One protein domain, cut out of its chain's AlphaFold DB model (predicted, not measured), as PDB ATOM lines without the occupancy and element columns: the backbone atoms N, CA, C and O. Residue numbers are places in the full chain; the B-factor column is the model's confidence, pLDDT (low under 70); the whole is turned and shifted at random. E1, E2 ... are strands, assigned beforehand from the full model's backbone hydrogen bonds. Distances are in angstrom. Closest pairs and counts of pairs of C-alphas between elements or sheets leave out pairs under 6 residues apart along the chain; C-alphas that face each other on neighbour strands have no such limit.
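Overview. This is residues 3 to 12, 23 to 44 and 56 to 199 of the 203 residues of an uncharacterized protein of Sphingobacterium daejeonense (UniProt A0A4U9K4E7). The chain is wound in stacked turns like a short solenoid, with a twisted wall of six strands, E1, E3, E7, E9, E11 and E12, partly face to face with a smaller sheet, E2, E6, E8 and E10. The hairpin E4 and E5 interrupts the winding, and the long link of residues 154 to 189 passes beside E10. The printed part has 176 residues, with no named helix and twelve strands, E1 to E12 in chain order; both large sheets, in the strand orders just named, are parallel. The class is all strand, though 71 residues, under half, are in named strands. The whole is compact and rounded, with a radius of gyration of the C-alphas of 14.9 A and spans of 43 by 42 by 30 A.

Along the chain. Begin with the larger sheet: find C-alpha 10 at (259.932, 231.003, 217.593), where E1, residues 10 to 12, begins. Beside it come E3, residues 68 to 75, 18.5 A long; E7, 100 to 107, 20.1 A; E9, 123 to 129, 16.9 A; E11, 145 to 153, 22.5 A; and E12, 190 to 198, 21.7 A, ending at C-alpha 198 (275.356, 252.786, 215.216). E3 bends by 81 degrees at residue 71, and E12 by 74 degrees at residue 193. The smaller sheet holds E2, residues 29 to 32; E6, 90 to 95; E8, 114 to 119, 13.7 A; and E10, 136 to 139. Look for E4 at residues 79 to 82 and E5 at 85 to 87.

Arrangement. In the larger sheet, E1 and E12 are the edge strands. Look for N 12 and O 73, 2.8 A apart, between E1 and E3; N 102 and O 69, 2.9 A, between E3 and E7; N 127 and O 104, 2.9 A, between E7 and E9; N 150 and O 126, 2.9 A, between E9 and E11; and N 192 and O 146, 2.8 A, between E11 and E12. In the other sheet, N 31 and O 91 are 2.9 A apart between E2 and E6, N 92 and O 115 2.8 A between E6 and E8, and N 137 and O 114 2.8 A between E8 and E10. The two sheets form a sandwich, two sheets face to face, with their strands at 35 degrees. The closest C-alphas of E6 and E7 are those of Leu 90 and Val 106, 7.4 A apart. E4 and E5 form an antiparallel hairpin, with N 79 and O 87 3.0 A apart; E5 runs on into E6 at 98 degrees.

Size, cuts and confidence. The two C-alphas farthest apart, those of Thr 7 and Val 181, are 45.1 A apart. Residues 13 to 22 and 45 to 55 are not printed, with C-alpha gaps of 13.1 A and 7.4 A. E11 to E12 is a long link of 36 residues. The mean pLDDT of the printed part is 94.7; residues 83 to 84 and 199 are under 70.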
ATOM      1  N   ILE A   3     258.420 229.222 223.923       98.12
ATOM      2  CA  ILE A   3     259.726 228.689 224.334       98.12
ATOM      3  C   ILE A   3     260.358 227.995 223.126       98.12
ATOM      4  O   ILE A   3     260.063 226.832 222.856       98.12
ATOM      5  N   GLY A   4     261.184 228.728 222.383       98.31
ATOM      6  CA  GLY A   4     262.025 228.187 221.319       98.31
ATOM      7  C   GLY A   4     263.360 227.660 221.851       98.31
ATOM      8  O   GLY A   4     263.584 227.538 223.060       98.31
ATOM      9  N   THR A   5     264.287 227.401 220.934       98.38
ATOM     10  CA  THR A   5     265.688 227.081 221.244       98.38
ATOM     11  C   THR A   5     266.635 227.959 220.432       98.38
ATOM     12  O   THR A   5     266.224 228.628 219.488       98.38
ATOM     13  N   ALA A   6     267.929 227.939 220.762       97.19
ATOM     14  CA  ALA A   6     268.936 228.681 220.003       97.19
ATOM     15  C   ALA A   6     268.997 228.278 218.515       97.19
ATOM     16  O   ALA A   6     269.329 229.106 217.672       97.19
ATOM     17  N   THR A   7     268.687 227.020 218.188       97.88
ATOM     18  CA  THR A   7     268.694 226.503 216.809       97.88
ATOM     19  C   THR A   7     267.321 226.540 216.147       97.88
ATOM     20  O   THR A   7     267.240 226.535 214.924       97.88
ATOM     21  N   GLU A   8     266.251 226.584 216.938       98.00
ATOM     22  CA  GLU A   8     264.861 226.598 216.478       98.00
ATOM     23  C   GLU A   8     264.077 227.660 217.269       98.00
ATOM     24  O   GLU A   8     263.293 227.325 218.165       98.00
ATOM     25  N   PRO A   9     264.334 228.957 217.018       98.31
ATOM     26  CA  PRO A   9     263.611 230.026 217.689       98.31
ATOM     27  C   PRO A   9     262.164 230.094 217.194       98.31
ATOM     28  O   PRO A   9     261.863 229.754 216.047       98.31
ATOM     29  N   ILE A  10     261.273 230.607 218.039       98.75
ATOM     30  CA  ILE A  10     259.932 231.003 217.593       98.75
ATOM     31  C   ILE A  10     260.055 232.350 216.883       98.75
ATOM     32  O   ILE A  10     260.676 233.268 217.415       98.75
ATOM     33  N   VAL A  11     259.463 232.470 215.694       98.38
ATOM     34  CA  VAL A  11     259.520 233.693 214.885       98.38
ATOM     35  C   VAL A  11     258.115 234.267 214.715       98.38
ATOM     36  O   VAL A  11     257.269 233.646 214.072       98.38
ATOM     37  N   PHE A  12     257.882 235.453 215.272       98.44
ATOM     38  CA  PHE A  12     256.738 236.307 214.956       98.44
ATOM     39  C   PHE A  12     257.168 237.270 213.849       98.44
ATOM     40  O   PHE A  12     258.153 237.990 214.004       98.44
ATOM     41  N   THR A  23     258.846 247.195 207.295       93.88
ATOM     42  CA  THR A  23     258.686 247.630 208.686       93.88
ATOM     43  C   THR A  23     257.210 247.967 208.934       93.88
ATOM     44  O   THR A  23     256.562 248.635 208.123       93.88
ATOM     45  N   GLY A  24     256.649 247.470 210.036       93.75
ATOM     46  CA  GLY A  24     255.256 247.725 210.396       93.75
ATOM     47  C   GLY A  24     254.213 246.916 209.639       93.75
ATOM     48  O   GLY A  24     253.052 247.316 209.585       93.75
ATOM     49  N   ASP A  25     254.591 245.770 209.073       95.31
ATOM     50  CA  ASP A  25     253.638 244.845 208.451       95.31
ATOM     51  C   ASP A  25     252.649 244.241 209.469       95.31
ATOM     52  O   ASP A  25     251.556 243.814 209.093       95.31
ATOM     53  N   PHE A  26     253.012 244.196 210.756       94.56
ATOM     54  CA  PHE A  26     252.127 243.785 211.850       94.56
ATOM     55  C   PHE A  26     252.459 244.526 213.154       94.56
ATOM     56  O   PHE A  26     253.523 245.120 213.287       94.56
ATOM     57  N   GLY A  27     251.551 244.475 214.130       92.50
ATOM     58  CA  GLY A  27     251.669 245.233 215.383       92.50
ATOM     59  C   GLY A  27     252.586 244.636 216.452       92.50
ATOM     60  O   GLY A  27     252.510 245.071 217.582       92.50
ATOM     61  N   GLY A  28     253.389 243.611 216.168       95.62
ATOM     62  CA  GLY A  28     254.288 243.035 217.177       95.62
ATOM     63  C   GLY A  28     253.608 242.155 218.231       95.62
ATOM     64  O   GLY A  28     252.605 241.482 217.967       95.62
ATOM     65  N   VAL A  29     254.228 242.078 219.411       96.88
ATOM     66  CA  VAL A  29     253.793 241.239 220.535       96.88
ATOM     67  C   VAL A  29     253.547 242.112 221.756       96.88
ATOM     68  O   VAL A  29     254.455 242.786 222.228       96.88
ATOM     69  N   VAL A  30     252.341 242.023 222.315       95.94
ATOM     70  CA  VAL A  30     251.958 242.750 223.529       95.94
ATOM     71  C   VAL A  30     251.753 241.773 224.684       95.94
ATOM     72  O   VAL A  30     250.989 240.809 224.568       95.94
ATOM     73  N   LEU A  31     252.420 242.030 225.808       96.94
ATOM     74  CA  LEU A  31     252.231 241.327 227.074       96.94
ATOM     75  C   LEU A  31     251.589 242.269 228.090       96.94
ATOM     76  O   LEU A  31     252.157 243.304 228.422       96.94
ATOM     77  N   LEU A  32     250.416 241.883 228.595       97.38
ATOM     78  CA  LEU A  32     249.697 242.616 229.635       97.38
ATOM     79  C   LEU A  32     249.854 241.881 230.968       97.38
ATOM     80  O   LEU A  32     249.563 240.684 231.056       97.38
ATOM     81  N   GLY A  33     250.325 242.593 231.985       97.94
ATOM     82  CA  GLY A  33     250.555 242.078 233.327       97.94
ATOM     83  C   GLY A  33     249.870 242.899 234.417       97.94
ATOM     84  O   GLY A  33     249.212 243.913 234.170       97.94
ATOM     85  N   ASN A  34     250.032 242.423 235.650       98.12
ATOM     86  CA  ASN A  34     249.359 242.944 236.846       98.12
ATOM     87  C   ASN A  34     250.320 243.607 237.863       98.12
ATOM     88  O   ASN A  34     249.979 243.775 239.039       98.12
ATOM     89  N   ALA A  35     251.539 243.948 237.437       98.44
ATOM     90  CA  ALA A  35     252.517 244.671 238.250       98.44
ATOM     91  C   ALA A  35     252.183 246.162 238.359       98.44
ATOM     92  O   ALA A  35     251.326 246.681 237.640       98.44
ATOM     93  N   MET A  36     252.833 246.860 239.291       98.06
ATOM     94  CA  MET A  36     252.564 248.281 239.501       98.06
ATOM     95  C   MET A  36     252.995 249.128 238.302       98.06
ATOM     96  O   MET A  36     254.066 248.933 237.729       98.06
ATOM     97  N   ILE A  37     252.161 250.113 237.977       98.06
ATOM     98  CA  ILE A  37     252.431 251.172 237.005       98.06
ATOM     99  C   ILE A  37     251.976 252.500 237.614       98.06
ATOM    100  O   ILE A  37     251.040 252.517 238.422       98.06
ATOM    101  N   ASN A  38     252.588 253.622 237.247       95.94
ATOM    102  CA  ASN A  38     252.224 254.901 237.865       95.94
ATOM    103  C   ASN A  38     250.837 255.482 237.520       95.94
ATOM    104  O   ASN A  38     250.315 256.210 238.369       95.94
ATOM    105  N   PRO A  39     250.158 255.153 236.396       95.25
ATOM    106  CA  PRO A  39     248.747 255.515 236.253       95.25
ATOM    107  C   PRO A  39     247.810 254.572 237.038       95.25
ATOM    108  O   PRO A  39     246.597 254.772 237.042       95.25
ATOM    109  N   GLY A  40     248.341 253.538 237.705       95.88
ATOM    110  CA  GLY A  40     247.591 252.486 238.395       95.88
ATOM    111  C   GLY A  40     247.020 251.434 237.444       95.88
ATOM    112  O   GLY A  40     247.296 250.246 237.601       95.88
ATOM    113  N   THR A  41     246.268 251.873 236.437       95.94
ATOM    114  CA  THR A  41     245.741 251.032 235.355       95.94
ATOM    115  C   THR A  41     245.737 251.828 234.056       95.94
ATOM    116  O   THR A  41     245.375 253.005 234.051       95.94
ATOM    117  N   ALA A  42     246.119 251.191 232.955       95.12
ATOM    118  CA  ALA A  42     246.175 251.806 231.634       95.12
ATOM    119  C   ALA A  42     245.830 250.786 230.540       95.12
ATOM    120  O   ALA A  42     245.549 249.621 230.825       95.12
ATOM    121  N   ARG A  43     245.818 251.230 229.285       93.56
ATOM    122  CA  ARG A  43     245.649 250.378 228.107       93.56
ATOM    123  C   ARG A  43     246.729 250.729 227.104       93.56
ATOM    124  O   ARG A  43     246.958 251.911 226.880       93.56
ATOM    125  N   ILE A  44     247.344 249.705 226.519       92.50
ATOM    126  CA  ILE A  44     248.265 249.891 225.401       92.50
ATOM    127  C   ILE A  44     247.490 250.535 224.264       92.50
ATOM    128  O   ILE A  44     246.371 250.117 223.937       92.50
ATOM    129  N   ASP A  56     243.142 245.999 229.660       95.38
ATOM    130  CA  ASP A  56     243.777 246.943 230.559       95.38
ATOM    131  C   ASP A  56     244.928 246.210 231.294       95.38
ATOM    132  O   ASP A  56     244.893 244.993 231.487       95.38
ATOM    133  N   TYR A  57     245.983 246.936 231.660       97.44
ATOM    134  CA  TYR A  57     247.144 246.414 232.387       97.44
ATOM    135  C   TYR A  57     247.465 247.286 233.596       97.44
ATOM    136  O   TYR A  57     246.976 248.414 233.726       97.44
ATOM    137  N   GLY A  58     248.327 246.764 234.464       97.62
ATOM    138  CA  GLY A  58     248.697 247.414 235.711       97.62
ATOM    139  C   GLY A  58     247.870 246.920 236.890       97.62
ATOM    140  O   GLY A  58     246.717 246.509 236.760       97.62
ATOM    141  N   GLY A  59     248.485 246.944 238.064       96.81
ATOM    142  CA  GLY A  59     247.876 246.450 239.283       96.81
ATOM    143  C   GLY A  59     248.770 246.657 240.488       96.81
ATOM    144  O   GLY A  59     249.348 247.724 240.672       96.81
ATOM    145  N   GLN A  60     248.829 245.654 241.359       96.94
ATOM    146  CA  GLN A  60     249.545 245.719 242.642       96.94
ATOM    147  C   GLN A  60     250.421 244.481 242.888       96.94
ATOM    148  O   GLN A  60     250.884 244.262 244.007       96.94
ATOM    149  N   ASN A  61     250.620 243.634 241.873       98.06
ATOM    150  CA  ASN A  61     251.352 242.380 242.001       98.06
ATOM    151  C   ASN A  61     252.641 242.402 241.175       98.06
ATOM    152  O   ASN A  61     252.687 241.882 240.066       98.06
ATOM    153  N   ASP A  62     253.720 242.942 241.737       98.44
ATOM    154  CA  ASP A  62     255.032 242.908 241.076       98.44
ATOM    155  C   ASP A  62     255.558 241.486 240.845       98.44
ATOM    156  O   ASP A  62     256.380 241.277 239.961       98.44
ATOM    157  N   ALA A  63     255.059 240.496 241.589       98.56
ATOM    158  CA  ALA A  63     255.374 239.085 241.380       98.56
ATOM    159  C   ALA A  63     254.473 238.411 240.326       98.56
ATOM    160  O   ALA A  63     254.470 237.181 240.223       98.56
ATOM    161  N   ASP A  64     253.688 239.184 239.564       98.38
ATOM    162  CA  ASP A  64     252.870 238.660 238.473       98.38
ATOM    163  C   ASP A  64     253.709 237.857 237.470       98.38
ATOM    164  O   ASP A  64     254.874 238.163 237.199       98.38
ATOM    165  N   ASN A  65     253.097 236.804 236.934       98.12
ATOM    166  CA  ASN A  65     253.699 235.945 235.929       98.12
ATOM    167  C   ASN A  65     252.821 235.954 234.680       98.12
ATOM    168  O   ASN A  65     251.877 235.174 234.552       98.12
ATOM    169  N   SER A  66     253.193 236.817 233.742       97.12
ATOM    170  CA  SER A  66     252.552 236.969 232.440       97.12
ATOM    171  C   SER A  66     253.075 235.939 231.416       97.12
ATOM    172  O   SER A  66     252.689 235.951 230.247       97.12
ATOM    173  N   GLY A  67     253.931 234.999 231.845       97.69
ATOM    174  CA  GLY A  67     254.383 233.844 231.078       97.69
ATOM    175  C   GLY A  67     255.892 233.781 230.827       97.69
ATOM    176  O   GLY A  67     256.725 234.217 231.618       97.69
ATOM    177  N   VAL A  68     256.247 233.153 229.705       98.69
ATOM    178  CA  VAL A  68     257.634 232.929 229.279       98.69
ATOM    179  C   VAL A  68     257.747 233.233 227.792       98.69
ATOM    180  O   VAL A  68     257.031 232.601 227.006       98.69
ATOM    181  N   LEU A  69     258.659 234.139 227.429       98.69
ATOM    182  CA  LEU A  69     259.199 234.330 226.080       98.69
ATOM    183  C   LEU A  69     260.691 233.996 226.119       98.69
ATOM    184  O   LEU A  69     261.481 234.709 226.744       98.69
ATOM    185  N   LYS A  70     261.074 232.897 225.466       98.81
ATOM    186  CA  LYS A  70     262.464 232.447 225.412       98.81
ATOM    187  C   LYS A  70     262.868 231.982 224.019       98.81
ATOM    188  O   LYS A  70     262.158 231.163 223.443       98.81
ATOM    189  N   TYR A  71     264.007 232.465 223.513       98.81
ATOM    190  CA  TYR A  71     264.471 232.223 222.134       98.81
ATOM    191  C   TYR A  71     263.401 232.601 221.103       98.81
ATOM    192  O   TYR A  71     262.859 231.758 220.382       98.81
ATOM    193  N   VAL A  72     263.080 233.893 221.083       98.81
ATOM    194  CA  VAL A  72     262.042 234.480 220.233       98.81
ATOM    195  C   VAL A  72     262.667 235.517 219.304       98.81
ATOM    196  O   VAL A  72     263.538 236.283 219.713       98.81
ATOM    197  N   ARG A  73     262.206 235.553 218.055       98.75
ATOM    198  CA  ARG A  73     262.475 236.630 217.099       98.75
ATOM    199  C   ARG A  73     261.164 237.314 216.743       98.75
ATOM    200  O   ARG A  73     260.186 236.634 216.441       98.75
ATOM    201  N   ILE A  74     261.161 238.636 216.774       98.81
ATOM    202  CA  ILE A  74     260.050 239.487 216.357       98.81
ATOM    203  C   ILE A  74     260.581 240.353 215.218       98.81
ATOM    204  O   ILE A  74     261.553 241.087 215.387       98.81
ATOM    205  N   GLU A  75     260.016 240.215 214.025       98.25
ATOM    206  CA  GLU A  75     260.578 240.818 212.813       98.25
ATOM    207  C   GLU A  75     259.517 241.577 212.036       98.25
ATOM    208  O   GLU A  75     258.482 240.986 211.744       98.25
ATOM    209  N   PHE A  76     259.808 242.804 211.596       97.19
ATOM    210  CA  PHE A  76     258.878 243.606 210.785       97.19
ATOM    211  C   PHE A  76     257.629 244.090 211.549       97.19
ATOM    212  O   PHE A  76     256.577 244.312 210.953       97.19
ATOM    213  N   ALA A  77     257.750 244.242 212.875       96.44
ATOM    214  CA  ALA A  77     256.720 244.804 213.760       96.44
ATOM    215  C   ALA A  77     256.662 246.349 213.673       96.44
ATOM    216  O   ALA A  77     257.353 246.923 212.830       96.44
ATOM    217  N   GLY A  78     255.885 247.041 214.514       91.62
ATOM    218  CA  GLY A  78     255.783 248.511 214.482       91.62
ATOM    219  C   GLY A  78     254.589 249.004 213.664       91.62
ATOM    220  O   GLY A  78     254.774 249.569 212.588       91.62
ATOM    221  N   TYR A  79     253.349 248.723 214.068       88.00
ATOM    222  CA  TYR A  79     252.194 249.119 213.249       88.00
ATOM    223  C   TYR A  79     251.694 250.507 213.636       88.00
ATOM    224  O   TYR A  79     251.132 250.688 214.710       88.00
ATOM    225  N   ASN A  80     251.812 251.460 212.710       83.50
ATOM    226  CA  ASN A  80     251.271 252.798 212.903       83.50
ATOM    227  C   ASN A  80     249.753 252.820 212.666       83.50
ATOM    228  O   ASN A  80     249.289 252.600 211.540       83.50
ATOM    229  N   LEU A  81     248.978 253.055 213.730       79.31
ATOM    230  CA  LEU A  81     247.514 253.102 213.670       79.31
ATOM    231  C   LEU A  81     247.009 254.510 213.369       79.31
ATOM    232  O   LEU A  81     246.050 254.677 212.607       79.31
ATOM    233  N   SER A  82     247.647 255.512 213.960       75.56
ATOM    234  CA  SER A  82     247.499 256.927 213.634       75.56
ATOM    235  C   SER A  82     248.747 257.681 214.089       75.56
ATOM    236  O   SER A  82     249.574 257.116 214.780       75.56
ATOM    237  N   GLN A  83     248.864 258.962 213.735       69.94
ATOM    238  CA  GLN A  83     249.967 259.798 214.212       69.94
ATOM    239  C   GLN A  83     250.063 259.770 215.748       69.94
ATOM    240  O   GLN A  83     249.073 260.121 216.399       69.94
ATOM    241  N   ASP A  84     251.239 259.406 216.267       68.44
ATOM    242  CA  ASP A  84     251.560 259.291 217.698       68.44
ATOM    243  C   ASP A  84     250.655 258.259 218.419       68.44
ATOM    244  O   ASP A  84     250.098 258.535 219.481       68.44
ATOM    245  N   ASN A  85     250.371 257.145 217.742       77.25
ATOM    246  CA  ASN A  85     249.622 255.993 218.238       77.25
ATOM    247  C   ASN A  85     250.020 254.755 217.427       77.25
ATOM    248  O   ASN A  85     249.445 254.448 216.362       77.25
ATOM    249  N   GLU A  86     251.008 254.048 217.930       80.25
ATOM    250  CA  GLU A  86     251.695 252.968 217.256       80.25
ATOM    251  C   GLU A  86     251.842 251.746 218.195       80.25
ATOM    252  O   GLU A  86     251.469 251.768 219.364       80.25
ATOM    253  N   ILE A  87     252.208 250.580 217.653       88.00
ATOM    254  CA  ILE A  87     252.448 249.378 218.471       88.00
ATOM    255  C   ILE A  87     253.813 248.814 218.124       88.00
ATOM    256  O   ILE A  87     254.072 248.500 216.959       88.00
ATOM    257  N   ASN A  88     254.611 248.594 219.164       95.44
ATOM    258  CA  ASN A  88     256.033 248.283 219.128       95.44
ATOM    259  C   ASN A  88     256.372 246.832 218.770       95.44
ATOM    260  O   ASN A  88     255.520 245.993 218.460       95.44
ATOM    261  N   GLY A  89     257.663 246.505 218.778       97.62
ATOM    262  CA  GLY A  89     258.150 245.143 218.602       97.62
ATOM    263  C   GLY A  89     257.705 244.211 219.724       97.62
ATOM    264  O   GLY A  89     256.907 243.293 219.503       97.62
ATOM    265  N   LEU A  90     258.237 244.433 220.925       98.50
ATOM    266  CA  LEU A  90     257.763 243.808 222.157       98.50
ATOM    267  C   LEU A  90     257.311 244.882 223.146       98.50
ATOM    268  O   LEU A  90     258.146 245.511 223.792       98.50
ATOM    269  N   THR A  91     255.998 245.001 223.322       98.00
ATOM    270  CA  THR A  91     255.381 245.879 224.320       98.00
ATOM    271  C   THR A  91     255.106 245.109 225.608       98.00
ATOM    272  O   THR A  91     254.413 244.084 225.610       98.00
ATOM    273  N   CYS A  92     255.620 245.610 226.727       98.44
ATOM    274  CA  CYS A  92     255.424 245.050 228.062       98.44
ATOM    275  C   CYS A  92     254.632 246.027 228.941       98.44
ATOM    276  O   CYS A  92     255.209 246.912 229.563       98.44
ATOM    277  N   GLY A  93     253.315 245.838 229.047       98.00
ATOM    278  CA  GLY A  93     252.454 246.623 229.934       98.00
ATOM    279  C   GLY A  93     252.358 246.010 231.326       98.00
ATOM    280  O   GLY A  93     251.705 244.984 231.498       98.00
ATOM    281  N   GLY A  94     252.974 246.630 232.337       98.38
ATOM    282  CA  GLY A  94     252.830 246.223 233.742       98.38
ATOM    283  C   GLY A  94     253.249 244.776 234.011       98.38
ATOM    284  O   GLY A  94     252.624 244.084 234.813       98.38
ATOM    285  N   VAL A  95     254.277 244.281 233.321       98.81
ATOM    286  CA  VAL A  95     254.715 242.880 233.423       98.81
ATOM    287  C   VAL A  95     255.509 242.663 234.717       98.81
ATOM    288  O   VAL A  95     256.430 243.420 235.040       98.81
ATOM    289  N   GLY A  96     255.146 241.628 235.480       98.75
ATOM    290  CA  GLY A  96     255.773 241.305 236.767       98.75
ATOM    291  C   GLY A  96     257.060 240.485 236.663       98.75
ATOM    292  O   GLY A  96     257.323 239.806 235.667       98.75
ATOM    293  N   ASN A  97     257.854 240.506 237.735       98.69
ATOM    294  CA  ASN A  97     259.130 239.795 237.866       98.69
ATOM    295  C   ASN A  97     259.015 238.267 238.007       98.69
ATOM    296  O   ASN A  97     260.039 237.582 238.003       98.69
ATOM    297  N   GLY A  98     257.794 237.724 238.072       98.62
ATOM    298  CA  GLY A  98     257.538 236.293 237.901       98.62
ATOM    299  C   GLY A  98     257.601 235.835 236.436       98.62
ATOM    300  O   GLY A  98     257.671 234.632 236.177       98.62
ATOM    301  N   THR A  99     257.585 236.773 235.484       98.88
ATOM    302  CA  THR A  99     257.662 236.530 234.033       98.88
ATOM    303  C   THR A  99     259.105 236.292 233.587       98.88
ATOM    304  O   THR A  99     260.039 236.885 234.117       98.88
ATOM    305  N   THR A 100     259.310 235.436 232.581       98.88
ATOM    306  CA  THR A 100     260.637 235.207 231.977       98.88
ATOM    307  C   THR A 100     260.718 235.802 230.574       98.88
ATOM    308  O   THR A 100     260.022 235.326 229.675       98.88
ATOM    309  N   LEU A 101     261.621 236.768 230.374       98.88
ATOM    310  CA  LEU A 101     261.999 237.317 229.067       98.88
ATOM    311  C   LEU A 101     263.488 237.036 228.803       98.88
ATOM    312  O   LEU A 101     264.357 237.612 229.460       98.88
ATOM    313  N   GLU A 102     263.806 236.116 227.885       98.81
ATOM    314  CA  GLU A 102     265.189 235.651 227.693       98.81
ATOM    315  C   GLU A 102     265.546 235.318 226.231       98.81
ATOM    316  O   GLU A 102     264.890 234.495 225.603       98.81
ATOM    317  N   ASN A 103     266.663 235.823 225.698       98.88
ATOM    318  CA  ASN A 103     267.087 235.591 224.303       98.88
ATOM    319  C   ASN A 103     266.007 236.033 223.302       98.88
ATOM    320  O   ASN A 103     265.456 235.214 222.559       98.88
ATOM    321  N   ILE A 104     265.680 237.322 223.321       98.94
ATOM    322  CA  ILE A 104     264.677 237.907 222.432       98.94
ATOM    323  C   ILE A 104     265.381 238.861 221.476       98.94
ATOM    324  O   ILE A 104     266.136 239.734 221.902       98.94
ATOM    325  N   GLN A 105     265.131 238.682 220.183       98.81
ATOM    326  CA  GLN A 105     265.553 239.609 219.146       98.81
ATOM    327  C   GLN A 105     264.332 240.319 218.575       98.81
ATOM    328  O   GLN A 105     263.366 239.659 218.192       98.81
ATOM    329  N   VAL A 106     264.427 241.631 218.427       98.81
ATOM    330  CA  VAL A 106     263.481 242.437 217.661       98.81
ATOM    331  C   VAL A 106     264.242 243.090 216.514       98.81
ATOM    332  O   VAL A 106     265.340 243.611 216.714       98.81
ATOM    333  N   SER A 107     263.726 242.998 215.288       97.69
ATOM    334  CA  SER A 107     264.437 243.517 214.119       97.69
ATOM    335  C   SER A 107     263.538 244.085 213.037       97.69
ATOM    336  O   SER A 107     262.466 243.535 212.784       97.69
ATOM    337  N   TRP A 108     264.029 245.116 212.346       95.75
ATOM    338  CA  TRP A 108     263.346 245.745 211.211       95.75
ATOM    339  C   TRP A 108     261.919 246.190 211.550       95.75
ATOM    340  O   TRP A 108     261.018 246.050 210.730       95.75
ATOM    341  N   GLY A 109     261.694 246.644 212.783       95.38
ATOM    342  CA  GLY A 109     260.423 247.231 213.200       95.38
ATOM    343  C   GLY A 109     260.292 248.678 212.727       95.38
ATOM    344  O   GLY A 109     261.302 249.313 212.446       95.38
ATOM    345  N   ARG A 110     259.070 249.197 212.619       94.25
ATOM    346  CA  ARG A 110     258.809 250.607 212.261       94.25
ATOM    347  C   ARG A 110     258.754 251.548 213.468       94.25
ATOM    348  O   ARG A 110     258.525 252.733 213.296       94.25
ATOM    349  N   ASP A 111     258.904 250.972 214.643       94.25
ATOM    350  CA  ASP A 111     258.694 251.589 215.940       94.25
ATOM    351  C   ASP A 111     259.644 250.920 216.938       94.25
ATOM    352  O   ASP A 111     260.506 250.139 216.492       94.25
ATOM    353  N   ASP A 112     259.486 251.148 218.234       96.56
ATOM    354  CA  ASP A 112     260.429 250.663 219.233       96.56
ATOM    355  C   ASP A 112     260.671 249.161 219.177       96.56
ATOM    356  O   ASP A 112     259.796 248.331 218.887       96.56
ATOM    357  N   ALA A 113     261.899 248.767 219.504       98.12
ATOM    358  CA  ALA A 113     262.233 247.358 219.590       98.12
ATOM    359  C   ALA A 113     261.627 246.734 220.851       98.12
ATOM    360  O   ALA A 113     260.901 245.736 220.779       98.12
ATOM    361  N   PHE A 114     261.917 247.331 222.003       98.62
ATOM    362  CA  PHE A 114     261.411 246.911 223.300       98.62
ATOM    363  C   PHE A 114     260.887 248.120 224.044       98.62
ATOM    364  O   PHE A 114     261.654 249.040 224.294       98.62
ATOM    365  N   GLU A 115     259.645 248.047 224.486       97.81
ATOM    366  CA  GLU A 115     259.007 249.135 225.209       97.81
ATOM    367  C   GLU A 115     258.354 248.583 226.475       97.81
ATOM    368  O   GLU A 115     257.605 247.592 226.452       97.81
ATOM    369  N   PHE A 116     258.684 249.191 227.610       98.38
ATOM    370  CA  PHE A 116     258.192 248.780 228.917       98.38
ATOM    371  C   PHE A 116     257.359 249.887 229.543       98.38
ATOM    372  O   PHE A 116     257.875 250.830 230.139       98.38
ATOM    373  N   PHE A 117     256.050 249.685 229.514       97.62
ATOM    374  CA  PHE A 117     255.084 250.522 230.199       97.62
ATOM    375  C   PHE A 117     254.876 250.041 231.633       97.62
ATOM    376  O   PHE A 117     253.948 249.282 231.943       97.62
ATOM    377  N   GLY A 118     255.736 250.497 232.537       97.88
ATOM    378  CA  GLY A 118     255.687 250.133 233.945       97.88
ATOM    379  C   GLY A 118     256.030 248.663 234.219       97.88
ATOM    380  O   GLY A 118     256.486 247.914 233.358       97.88
ATOM    381  N   GLY A 119     255.816 248.222 235.459       98.38
ATOM    382  CA  GLY A 119     256.114 246.861 235.901       98.38
ATOM    383  C   GLY A 119     257.546 246.650 236.405       98.38
ATOM    384  O   GLY A 119     258.320 247.584 236.627       98.38
ATOM    385  N   SER A 120     257.884 245.387 236.654       98.62
ATOM    386  CA  SER A 120     259.125 244.991 237.342       98.62
ATOM    387  C   SER A 120     259.830 243.789 236.712       98.62
ATOM    388  O   SER A 120     260.783 243.263 237.291       98.62
ATOM    389  N   VAL A 121     259.371 243.334 235.539       98.88
ATOM    390  CA  VAL A 121     259.958 242.191 234.833       98.88
ATOM    391  C   VAL A 121     261.458 242.370 234.624       98.88
ATOM    392  O   VAL A 121     261.926 243.442 234.270       98.88
ATOM    393  N   ASN A 122     262.224 241.304 234.844       98.88
ATOM    394  CA  ASN A 122     263.631 241.277 234.468       98.88
ATOM    395  C   ASN A 122     263.772 240.612 233.100       98.88
ATOM    396  O   ASN A 122     263.062 239.650 232.798       98.88
ATOM    397  N   ALA A 123     264.733 241.072 232.309       98.81
ATOM    398  CA  ALA A 123     265.014 240.505 230.999       98.81
ATOM    399  C   ALA A 123     266.495 240.178 230.832       98.81
ATOM    400  O   ALA A 123     267.366 240.782 231.465       98.81
ATOM    401  N   LYS A 124     266.797 239.209 229.965       98.75
ATOM    402  CA  LYS A 124     268.177 238.823 229.680       98.75
ATOM    403  C   LYS A 124     268.406 238.511 228.206       98.75
ATOM    404  O   LYS A 124     267.622 237.785 227.605       98.75
ATOM    405  N   TYR A 125     269.522 238.977 227.650       98.75
ATOM    406  CA  TYR A 125     269.863 238.799 226.232       98.75
ATOM    407  C   TYR A 125     268.786 239.387 225.314       98.75
ATOM    408  O   TYR A 125     268.108 238.655 224.588       98.75
ATOM    409  N   LEU A 126     268.626 240.707 225.380       98.88
ATOM    410  CA  LEU A 126     267.786 241.458 224.453       98.88
ATOM    411  C   LEU A 126     268.640 242.005 223.309       98.88
ATOM    412  O   LEU A 126     269.748 242.499 223.534       98.88
ATOM    413  N   VAL A 127     268.143 241.863 222.082       98.75
ATOM    414  CA  VAL A 127     268.831 242.310 220.870       98.75
ATOM    415  C   VAL A 127     267.867 243.114 220.004       98.75
ATOM    416  O   VAL A 127     266.917 242.554 219.463       98.75
ATOM    417  N   ALA A 128     268.140 244.402 219.838       98.38
ATOM    418  CA  ALA A 128     267.468 245.281 218.889       98.38
ATOM    419  C   ALA A 128     268.319 245.395 217.614       98.38
ATOM    420  O   ALA A 128     269.526 245.651 217.682       98.38
ATOM    421  N   ILE A 129     267.720 245.156 216.446       96.88
ATOM    422  CA  ILE A 129     268.403 245.272 215.151       96.88
ATOM    423  C   ILE A 129     267.591 246.160 214.220       96.88
ATOM    424  O   ILE A 129     266.639 245.704 213.586       96.88
ATOM    425  N   SER A 130     268.038 247.401 214.065       93.62
ATOM    426  CA  SER A 130     267.532 248.333 213.060       93.62
ATOM    427  C   SER A 130     266.002 248.461 213.031       93.62
ATOM    428  O   SER A 130     265.403 248.444 211.954       93.62
ATOM    429  N   THR A 131     265.370 248.571 214.199       94.00
ATOM    430  CA  THR A 131     264.050 249.205 214.289       94.00
ATOM    431  C   THR A 131     264.149 250.655 213.837       94.00
ATOM    432  O   THR A 131     265.249 251.211 213.833       94.00
ATOM    433  N   ASP A 132     263.053 251.260 213.394       93.44
ATOM    434  CA  ASP A 132     263.071 252.661 212.998       93.44
ATOM    435  C   ASP A 132     263.132 253.565 214.221       93.44
ATOM    436  O   ASP A 132     263.977 254.453 214.191       93.44
ATOM    437  N   ASP A 133     262.434 253.252 215.318       93.88
ATOM    438  CA  ASP A 133     262.436 254.098 216.516       93.88
ATOM    439  C   ASP A 133     263.381 253.659 217.641       93.88
ATOM    440  O   ASP A 133     264.506 253.230 217.335       93.88
ATOM    441  N   ASP A 134     263.011 253.791 218.909       95.62
ATOM    442  CA  ASP A 134     263.906 253.517 220.021       95.62
ATOM    443  C   ASP A 134     264.261 252.036 220.120       95.62
ATOM    444  O   ASP A 134     263.484 251.114 219.869       95.62
ATOM    445  N   ASP A 135     265.517 251.749 220.452       97.19
ATOM    446  CA  ASP A 135     265.912 250.353 220.644       97.19
ATOM    447  C   ASP A 135     265.400 249.808 221.989       97.19
ATOM    448  O   ASP A 135     265.155 248.608 222.124       97.19
ATOM    449  N   TYR A 136     265.274 250.681 222.989       98.31
ATOM    450  CA  TYR A 136     264.793 250.363 224.328       98.31
ATOM    451  C   TYR A 136     264.092 251.584 224.921       98.31
ATOM    452  O   TYR A 136     264.777 252.548 225.262       98.31
ATOM    453  N   ASP A 137     262.784 251.502 225.107       97.38
ATOM    454  CA  ASP A 137     261.991 252.547 225.746       97.38
ATOM    455  C   ASP A 137     261.378 252.074 227.076       97.38
ATOM    456  O   ASP A 137     261.074 250.888 227.294       97.38
ATOM    457  N   PHE A 138     261.284 253.004 228.023       97.75
ATOM    458  CA  PHE A 138     260.851 252.778 229.388       97.75
ATOM    459  C   PHE A 138     260.011 253.934 229.892       97.75
ATOM    460  O   PHE A 138     260.525 255.030 230.120       97.75
ATOM    461  N   ASP A 139     258.787 253.602 230.280       95.81
ATOM    462  CA  ASP A 139     257.836 254.578 230.768       95.81
ATOM    463  C   ASP A 139     257.014 254.006 231.944       95.81
ATOM    464  O   ASP A 139     257.210 252.878 232.421       95.81
ATOM    465  N   PHE A 140     256.099 254.806 232.481       97.12
ATOM    466  CA  PHE A 140     255.083 254.454 233.475       97.12
ATOM    467  C   PHE A 140     255.573 253.720 234.727       97.12
ATOM    468  O   PHE A 140     254.820 252.974 235.368       97.12
ATOM    469  N   GLY A 141     256.805 253.995 235.150       97.12
ATOM    470  CA  GLY A 141     257.331 253.495 236.412       97.12
ATOM    471  C   GLY A 141     258.079 252.172 236.313       97.12
ATOM    472  O   GLY A 141     258.221 251.490 237.333       97.12
ATOM    473  N   TYR A 142     258.531 251.774 235.120       98.44
ATOM    474  CA  TYR A 142     259.223 250.500 234.950       98.44
ATOM    475  C   TYR A 142     260.501 250.441 235.798       98.44
ATOM    476  O   TYR A 142     261.276 251.392 235.877       98.44
ATOM    477  N   SER A 143     260.717 249.317 236.481       98.00
ATOM    478  CA  SER A 143     261.776 249.180 237.495       98.00
ATOM    479  C   SER A 143     262.573 247.876 237.404       98.00
ATOM    480  O   SER A 143     263.240 247.477 238.362       98.00
ATOM    481  N   GLY A 144     262.499 247.201 236.257       98.38
ATOM    482  CA  GLY A 144     263.188 245.940 236.007       98.38
ATOM    483  C   GLY A 144     264.696 246.070 235.769       98.38
ATOM    484  O   GLY A 144     265.239 247.148 235.512       98.38
ATOM    485  N   THR A 145     265.387 244.929 235.831       98.81
ATOM    486  CA  THR A 145     266.784 244.790 235.397       98.81
ATOM    487  C   THR A 145     266.866 244.098 234.041       98.81
ATOM    488  O   THR A 145     266.309 243.016 233.847       98.81
ATOM    489  N   ILE A 146     267.634 244.684 233.124       98.81
ATOM    490  CA  ILE A 146     267.964 244.101 231.824       98.81
ATOM    491  C   ILE A 146     269.439 243.710 231.821       98.81
ATOM    492  O   ILE A 146     270.332 244.557 231.870       98.81
ATOM    493  N   GLN A 147     269.706 242.409 231.757       98.75
ATOM    494  CA  GLN A 147     271.059 241.864 231.743       98.75
ATOM    495  C   GLN A 147     271.456 241.442 230.323       98.75
ATOM    496  O   GLN A 147     270.847 240.547 229.744       98.75
ATOM    497  N   TYR A 148     272.530 242.018 229.783       98.62
ATOM    498  CA  TYR A 148     272.952 241.854 228.385       98.62
ATOM    499  C   TYR A 148     271.921 242.393 227.382       98.62
ATOM    500  O   TYR A 148     271.091 241.647 226.862       98.62
ATOM    501  N   ALA A 149     272.027 243.683 227.080       98.56
ATOM    502  CA  ALA A 149     271.296 244.343 226.003       98.56
ATOM    503  C   ALA A 149     272.252 244.739 224.867       98.56
ATOM    504  O   ALA A 149     273.372 245.201 225.116       98.56
ATOM    505  N   LEU A 150     271.816 244.547 223.625       98.44
ATOM    506  CA  LEU A 150     272.543 244.913 222.411       98.44
ATOM    507  C   LEU A 150     271.617 245.681 221.468       98.44
ATOM    508  O   LEU A 150     270.516 245.221 221.189       98.44
ATOM    509  N   SER A 151     272.081 246.806 220.941       97.69
ATOM    510  CA  SER A 151     271.498 247.458 219.770       97.69
ATOM    511  C   SER A 151     272.506 247.473 218.625       97.69
ATOM    512  O   SER A 151     273.697 247.741 218.831       97.69
ATOM    513  N   LEU A 152     272.014 247.200 217.418       95.81
ATOM    514  CA  LEU A 152     272.722 247.424 216.168       95.81
ATOM    515  C   LEU A 152     271.801 248.131 215.167       95.81
ATOM    516  O   LEU A 152     270.927 247.503 214.569       95.81
ATOM    517  N   LYS A 153     272.034 249.424 214.938       91.25
ATOM    518  CA  LYS A 153     271.249 250.245 214.004       91.25
ATOM    519  C   LYS A 153     271.891 250.269 212.611       91.25
ATOM    520  O   LYS A 153     273.095 250.533 212.480       91.25
ATOM    521  N   ASP A 154     271.096 250.024 211.566       90.50
ATOM    522  CA  ASP A 154     271.535 250.170 210.172       90.50
ATOM    523  C   ASP A 154     271.751 251.667 209.849       90.50
ATOM    524  O   ASP A 154     270.853 252.478 210.090       90.50
ATOM    525  N   PRO A 155     272.902 252.079 209.276       86.31
ATOM    526  CA  PRO A 155     273.111 253.453 208.806       86.31
ATOM    527  C   PRO A 155     272.074 253.937 207.778       86.31
ATOM    528  O   PRO A 155     271.986 255.138 207.495       86.31
ATOM    529  N   GLN A 156     271.375 253.006 207.133       86.06
ATOM    530  CA  GLN A 156     270.317 253.247 206.163       86.06
ATOM    531  C   GLN A 156     268.910 253.177 206.761       86.06
ATOM    532  O   GLN A 156     267.974 253.446 206.011       86.06
ATOM    533  N   SER A 157     268.755 252.879 208.060       85.56
ATOM    534  CA  SER A 157     267.458 252.975 208.742       85.56
ATOM    535  C   SER A 157     266.839 254.342 208.477       85.56
ATOM    536  O   SER A 157     267.534 255.370 208.470       85.56
ATOM    537  N   THR A 158     265.536 254.333 208.217       85.69
ATOM    538  CA  THR A 158     264.769 255.540 207.935       85.69
ATOM    539  C   THR A 158     264.701 256.451 209.154       85.69
ATOM    540  O   THR A 158     264.796 257.665 208.979       85.69
ATOM    541  N   ASN A 159     264.742 255.866 210.355       89.44
ATOM    542  CA  ASN A 159     264.459 256.504 211.640       89.44
ATOM    543  C   ASN A 159     263.039 257.088 211.668       89.44
ATOM    544  O   ASN A 159     262.565 257.666 210.682       89.44
ATOM    545  N   SER A 160     262.362 256.952 212.798       89.25
ATOM    546  CA  SER A 160     261.121 257.685 213.032       89.25
ATOM    547  C   SER A 160     261.397 259.180 213.127       89.25
ATOM    548  O   SER A 160     262.519 259.619 213.411       89.25
ATOM    549  N   LEU A 161     260.375 259.976 212.820       89.69
ATOM    550  CA  LEU A 161     260.472 261.427 212.785       89.69
ATOM    551  C   LEU A 161     259.471 262.055 213.750       89.69
ATOM    552  O   LEU A 161     258.285 261.741 213.689       89.69
ATOM    553  N   ASP A 162     259.937 263.033 214.519       87.38
ATOM    554  CA  ASP A 162     259.102 263.889 215.348       87.38
ATOM    555  C   ASP A 162     258.151 264.749 214.489       87.38
ATOM    556  O   ASP A 162     258.259 264.870 213.258       87.38
ATOM    557  N   ARG A 163     257.239 265.469 215.153       84.81
ATOM    558  CA  ARG A 163     256.291 266.393 214.492       84.81
ATOM    559  C   ARG A 163     256.960 267.540 213.719       84.81
ATOM    560  O   ARG A 163     256.279 268.266 212.992       84.81
ATOM    561  N   THR A 164     258.265 267.751 213.884       89.69
ATOM    562  CA  THR A 164     259.063 268.756 213.164       89.69
ATOM    563  C   THR A 164     259.853 268.167 211.991       89.69
ATOM    564  O   THR A 164     260.498 268.920 211.255       89.69
ATOM    565  N   GLY A 165     259.766 266.851 211.769       87.69
ATOM    566  CA  GLY A 165     260.474 266.122 210.720       87.69
ATOM    567  C   GLY A 165     261.930 265.804 211.064       87.69
ATOM    568  O   GLY A 165     262.726 265.553 210.154       87.69
ATOM    569  N   LYS A 166     262.311 265.864 212.341       88.50
ATOM    570  CA  LYS A 166     263.636 265.455 212.824       88.50
ATOM    571  C   LYS A 166     263.578 264.027 213.329       88.50
ATOM    572  O   LYS A 166     262.552 263.614 213.831       88.50
ATOM    573  N   SER A 167     264.692 263.307 213.218       89.12
ATOM    574  CA  SER A 167     264.819 261.979 213.826       89.12
ATOM    575  C   SER A 167     264.477 262.058 215.310       89.12
ATOM    576  O   SER A 167     265.126 262.843 216.005       89.12
ATOM    577  N   ASP A 168     263.517 261.246 215.742       88.12
ATOM    578  CA  ASP A 168     263.198 261.054 217.164       88.12
ATOM    579  C   ASP A 168     263.916 259.835 217.747       88.12
ATOM    580  O   ASP A 168     264.135 259.734 218.936       88.12
ATOM    581  N   SER A 169     264.426 258.967 216.878       91.06
ATOM    582  CA  SER A 169     264.941 257.666 217.282       91.06
ATOM    583  C   SER A 169     266.270 257.702 218.028       91.06
ATOM    584  O   SER A 169     267.298 258.200 217.528       91.06
ATOM    585  N   ASN A 170     266.282 257.046 219.178       92.94
ATOM    586  CA  ASN A 170     267.387 256.901 220.110       92.94
ATOM    587  C   ASN A 170     267.778 255.423 220.274       92.94
ATOM    588  O   ASN A 170     267.234 254.499 219.674       92.94
ATOM    589  N   GLY A 171     268.834 255.195 221.057       94.38
ATOM    590  CA  GLY A 171     269.155 253.847 221.535       94.38
ATOM    591  C   GLY A 171     268.459 253.519 222.855       94.38
ATOM    592  O   GLY A 171     268.216 252.356 223.146       94.38
ATOM    593  N   ILE A 172     268.202 254.542 223.670       96.31
ATOM    594  CA  ILE A 172     267.402 254.453 224.887       96.31
ATOM    595  C   ILE A 172     266.552 255.713 224.949       96.31
ATOM    596  O   ILE A 172     267.133 256.805 224.967       96.31
ATOM    597  N   GLU A 173     265.246 255.537 225.072       95.25
ATOM    598  CA  GLU A 173     264.333 256.539 225.602       95.25
ATOM    599  C   GLU A 173     263.907 256.121 227.017       95.25
ATOM    600  O   GLU A 173     263.960 254.950 227.401       95.25
ATOM    601  N   SER A 174     263.695 257.111 227.883       94.94
ATOM    602  CA  SER A 174     263.153 256.847 229.207       94.94
ATOM    603  C   SER A 174     262.570 258.107 229.810       94.94
ATOM    604  O   SER A 174     263.283 259.076 230.109       94.94
ATOM    605  N   ASP A 175     261.289 258.034 230.105       92.62
ATOM    606  CA  ASP A 175     260.538 259.046 230.806       92.62
ATOM    607  C   ASP A 175     259.790 258.433 231.996       92.62
ATOM    608  O   ASP A 175     259.811 257.234 232.286       92.62
ATOM    609  N   ASN A 176     259.242 259.314 232.828       93.56
ATOM    610  CA  ASN A 176     258.450 258.872 233.967       93.56
ATOM    611  C   ASN A 176     256.972 258.722 233.601       93.56
ATOM    612  O   ASN A 176     256.240 258.057 234.323       93.56
ATOM    613  N   ASN A 177     256.511 259.494 232.626       91.00
ATOM    614  CA  ASN A 177     255.178 259.528 232.034       91.00
ATOM    615  C   ASN A 177     255.177 260.645 230.987       91.00
ATOM    616  O   ASN A 177     255.810 261.689 231.199       91.00
ATOM    617  N   GLY A 178     254.294 260.518 229.998       83.81
ATOM    618  CA  GLY A 178     254.078 261.535 228.964       83.81
ATOM    619  C   GLY A 178     253.607 262.932 229.422       83.81
ATOM    620  O   GLY A 178     253.425 263.815 228.588       83.81
ATOM    621  N   GLU A 179     253.401 263.194 230.723       87.50
ATOM    622  CA  GLU A 179     253.125 264.548 231.244       87.50
ATOM    623  C   GLU A 179     254.391 265.270 231.753       87.50
ATOM    624  O   GLU A 179     254.331 266.457 232.087       87.50
ATOM    625  N   GLY A 180     255.532 264.579 231.858       84.50
ATOM    626  CA  GLY A 180     256.774 265.150 232.388       84.50
ATOM    627  C   GLY A 180     256.705 265.509 233.879       84.50
ATOM    628  O   GLY A 180     257.461 266.363 234.354       84.50
ATOM    629  N   VAL A 181     255.792 264.887 234.634       87.75
ATOM    630  CA  VAL A 181     255.614 265.125 236.076       87.75
ATOM    631  C   VAL A 181     256.113 263.949 236.910       87.75
ATOM    632  O   VAL A 181     256.064 262.787 236.509       87.75
ATOM    633  N   PHE A 182     256.573 264.229 238.128       90.94
ATOM    634  CA  PHE A 182     256.968 263.173 239.057       90.94
ATOM    635  C   PHE A 182     255.742 262.373 239.530       90.94
ATOM    636  O   PHE A 182     254.776 262.952 240.032       90.94
ATOM    637  N   ARG A 183     255.807 261.045 239.401       94.06
ATOM    638  CA  ARG A 183     254.813 260.075 239.888       94.06
ATOM    639  C   ARG A 183     255.514 258.806 240.358       94.06
ATOM    640  O   ARG A 183     256.449 258.365 239.698       94.06
ATOM    641  N   ASP A 184     255.023 258.230 241.453       93.19
ATOM    642  CA  ASP A 184     255.461 256.925 241.950       93.19
ATOM    643  C   ASP A 184     254.588 255.785 241.374       93.19
ATOM    644  O   ASP A 184     253.375 255.968 241.241       93.19
ATOM    645  N   PRO A 185     255.159 254.594 241.097       94.12
ATOM    646  CA  PRO A 185     256.598 254.339 241.023       94.12
ATOM    647  C   PRO A 185     257.245 255.111 239.868       94.12
ATOM    648  O   PRO A 185     256.623 255.326 238.829       94.12
ATOM    649  N   THR A 186     258.502 255.511 240.060       95.62
ATOM    650  CA  THR A 186     259.266 256.205 239.025       95.62
ATOM    651  C   THR A 186     259.994 255.243 238.097       95.62
ATOM    652  O   THR A 186     260.547 254.256 238.592       95.62
ATOM    653  N   THR A 187     260.091 255.560 236.805       97.62
ATOM    654  CA  THR A 187     260.880 254.763 235.854       97.62
ATOM    655  C   THR A 187     262.355 254.763 236.254       97.62
ATOM    656  O   THR A 187     262.945 255.809 236.535       97.62
ATOM    657  N   ARG A 188     262.946 253.569 236.371       95.56
ATOM    658  CA  ARG A 188     264.311 253.343 236.871       95.56
ATOM    659  C   ARG A 188     264.891 252.009 236.399       95.56
ATOM    660  O   ARG A 188     265.241 251.146 237.206       95.56
ATOM    661  N   THR A 189     265.006 251.829 235.092       96.38
ATOM    662  CA  THR A 189     265.631 250.631 234.517       96.38
ATOM    663  C   THR A 189     267.079 250.472 234.977       96.38
ATOM    664  O   THR A 189     267.863 251.423 234.965       96.38
ATOM    665  N   ASN A 190     267.468 249.247 235.333       97.38
ATOM    666  CA  ASN A 190     268.861 248.898 235.600       97.38
ATOM    667  C   ASN A 190     269.433 248.050 234.455       97.38
ATOM    668  O   ASN A 190     268.947 246.952 234.193       97.38
ATOM    669  N   PHE A 191     270.497 248.520 233.804       97.69
ATOM    670  CA  PHE A 191     271.205 247.747 232.784       97.69
ATOM    671  C   PHE A 191     272.454 247.071 233.352       97.69
ATOM    672  O   PHE A 191     273.430 247.721 233.729       97.69
ATOM    673  N   GLU A 192     272.485 245.743 233.303       97.25
ATOM    674  CA  GLU A 192     273.678 244.944 233.572       97.25
ATOM    675  C   GLU A 192     274.342 244.538 232.249       97.25
ATOM    676  O   GLU A 192     274.173 243.419 231.756       97.25
ATOM    677  N   LYS A 193     275.152 245.460 231.712       97.69
ATOM    678  CA  LYS A 193     275.831 245.424 230.399       97.69
ATOM    679  C   LYS A 193     274.905 245.759 229.231       97.69
ATOM    680  O   LYS A 193     274.029 244.983 228.854       97.69
ATOM    681  N   LEU A 194     275.208 246.895 228.618       97.25
ATOM    682  CA  LEU A 194     274.543 247.447 227.452       97.25
ATOM    683  C   LEU A 194     275.593 247.758 226.385       97.25
ATOM    684  O   LEU A 194     276.638 248.336 226.692       97.25
ATOM    685  N   TYR A 195     275.297 247.398 225.141       97.19
ATOM    686  CA  TYR A 195     276.120 247.716 223.982       97.19
ATOM    687  C   TYR A 195     275.242 248.368 222.913       97.19
ATOM    688  O   TYR A 195     274.334 247.725 222.398       97.19
ATOM    689  N   LEU A 196     275.509 249.630 222.576       94.88
ATOM    690  CA  LEU A 196     274.787 250.364 221.534       94.88
ATOM    691  C   LEU A 196     275.734 250.620 220.360       94.88
ATOM    692  O   LEU A 196     276.760 251.286 220.526       94.88
ATOM    693  N   PHE A 197     275.404 250.091 219.184       93.06
ATOM    694  CA  PHE A 197     276.190 250.278 217.969       93.06
ATOM    695  C   PHE A 197     275.361 250.971 216.891       93.06
ATOM    696  O   PHE A 197     274.352 250.448 216.426       93.06
ATOM    697  N   ARG A 198     275.851 252.120 216.423       81.88
ATOM    698  CA  ARG A 198     275.356 252.786 215.216       81.88
ATOM    699  C   ARG A 198     276.505 252.872 214.229       81.88
ATOM    700  O   ARG A 198     277.494 253.559 214.484       81.88
ATOM    701  N   ASN A 199     276.402 252.157 213.115       65.56
ATOM    702  CA  ASN A 199     277.407 252.288 212.067       65.56
ATOM    703  C   ASN A 199     277.241 253.668 211.414       65.56
ATOM    704  O   ASN A 199     276.153 254.047 210.981       65.56
TER     705      ASN A 199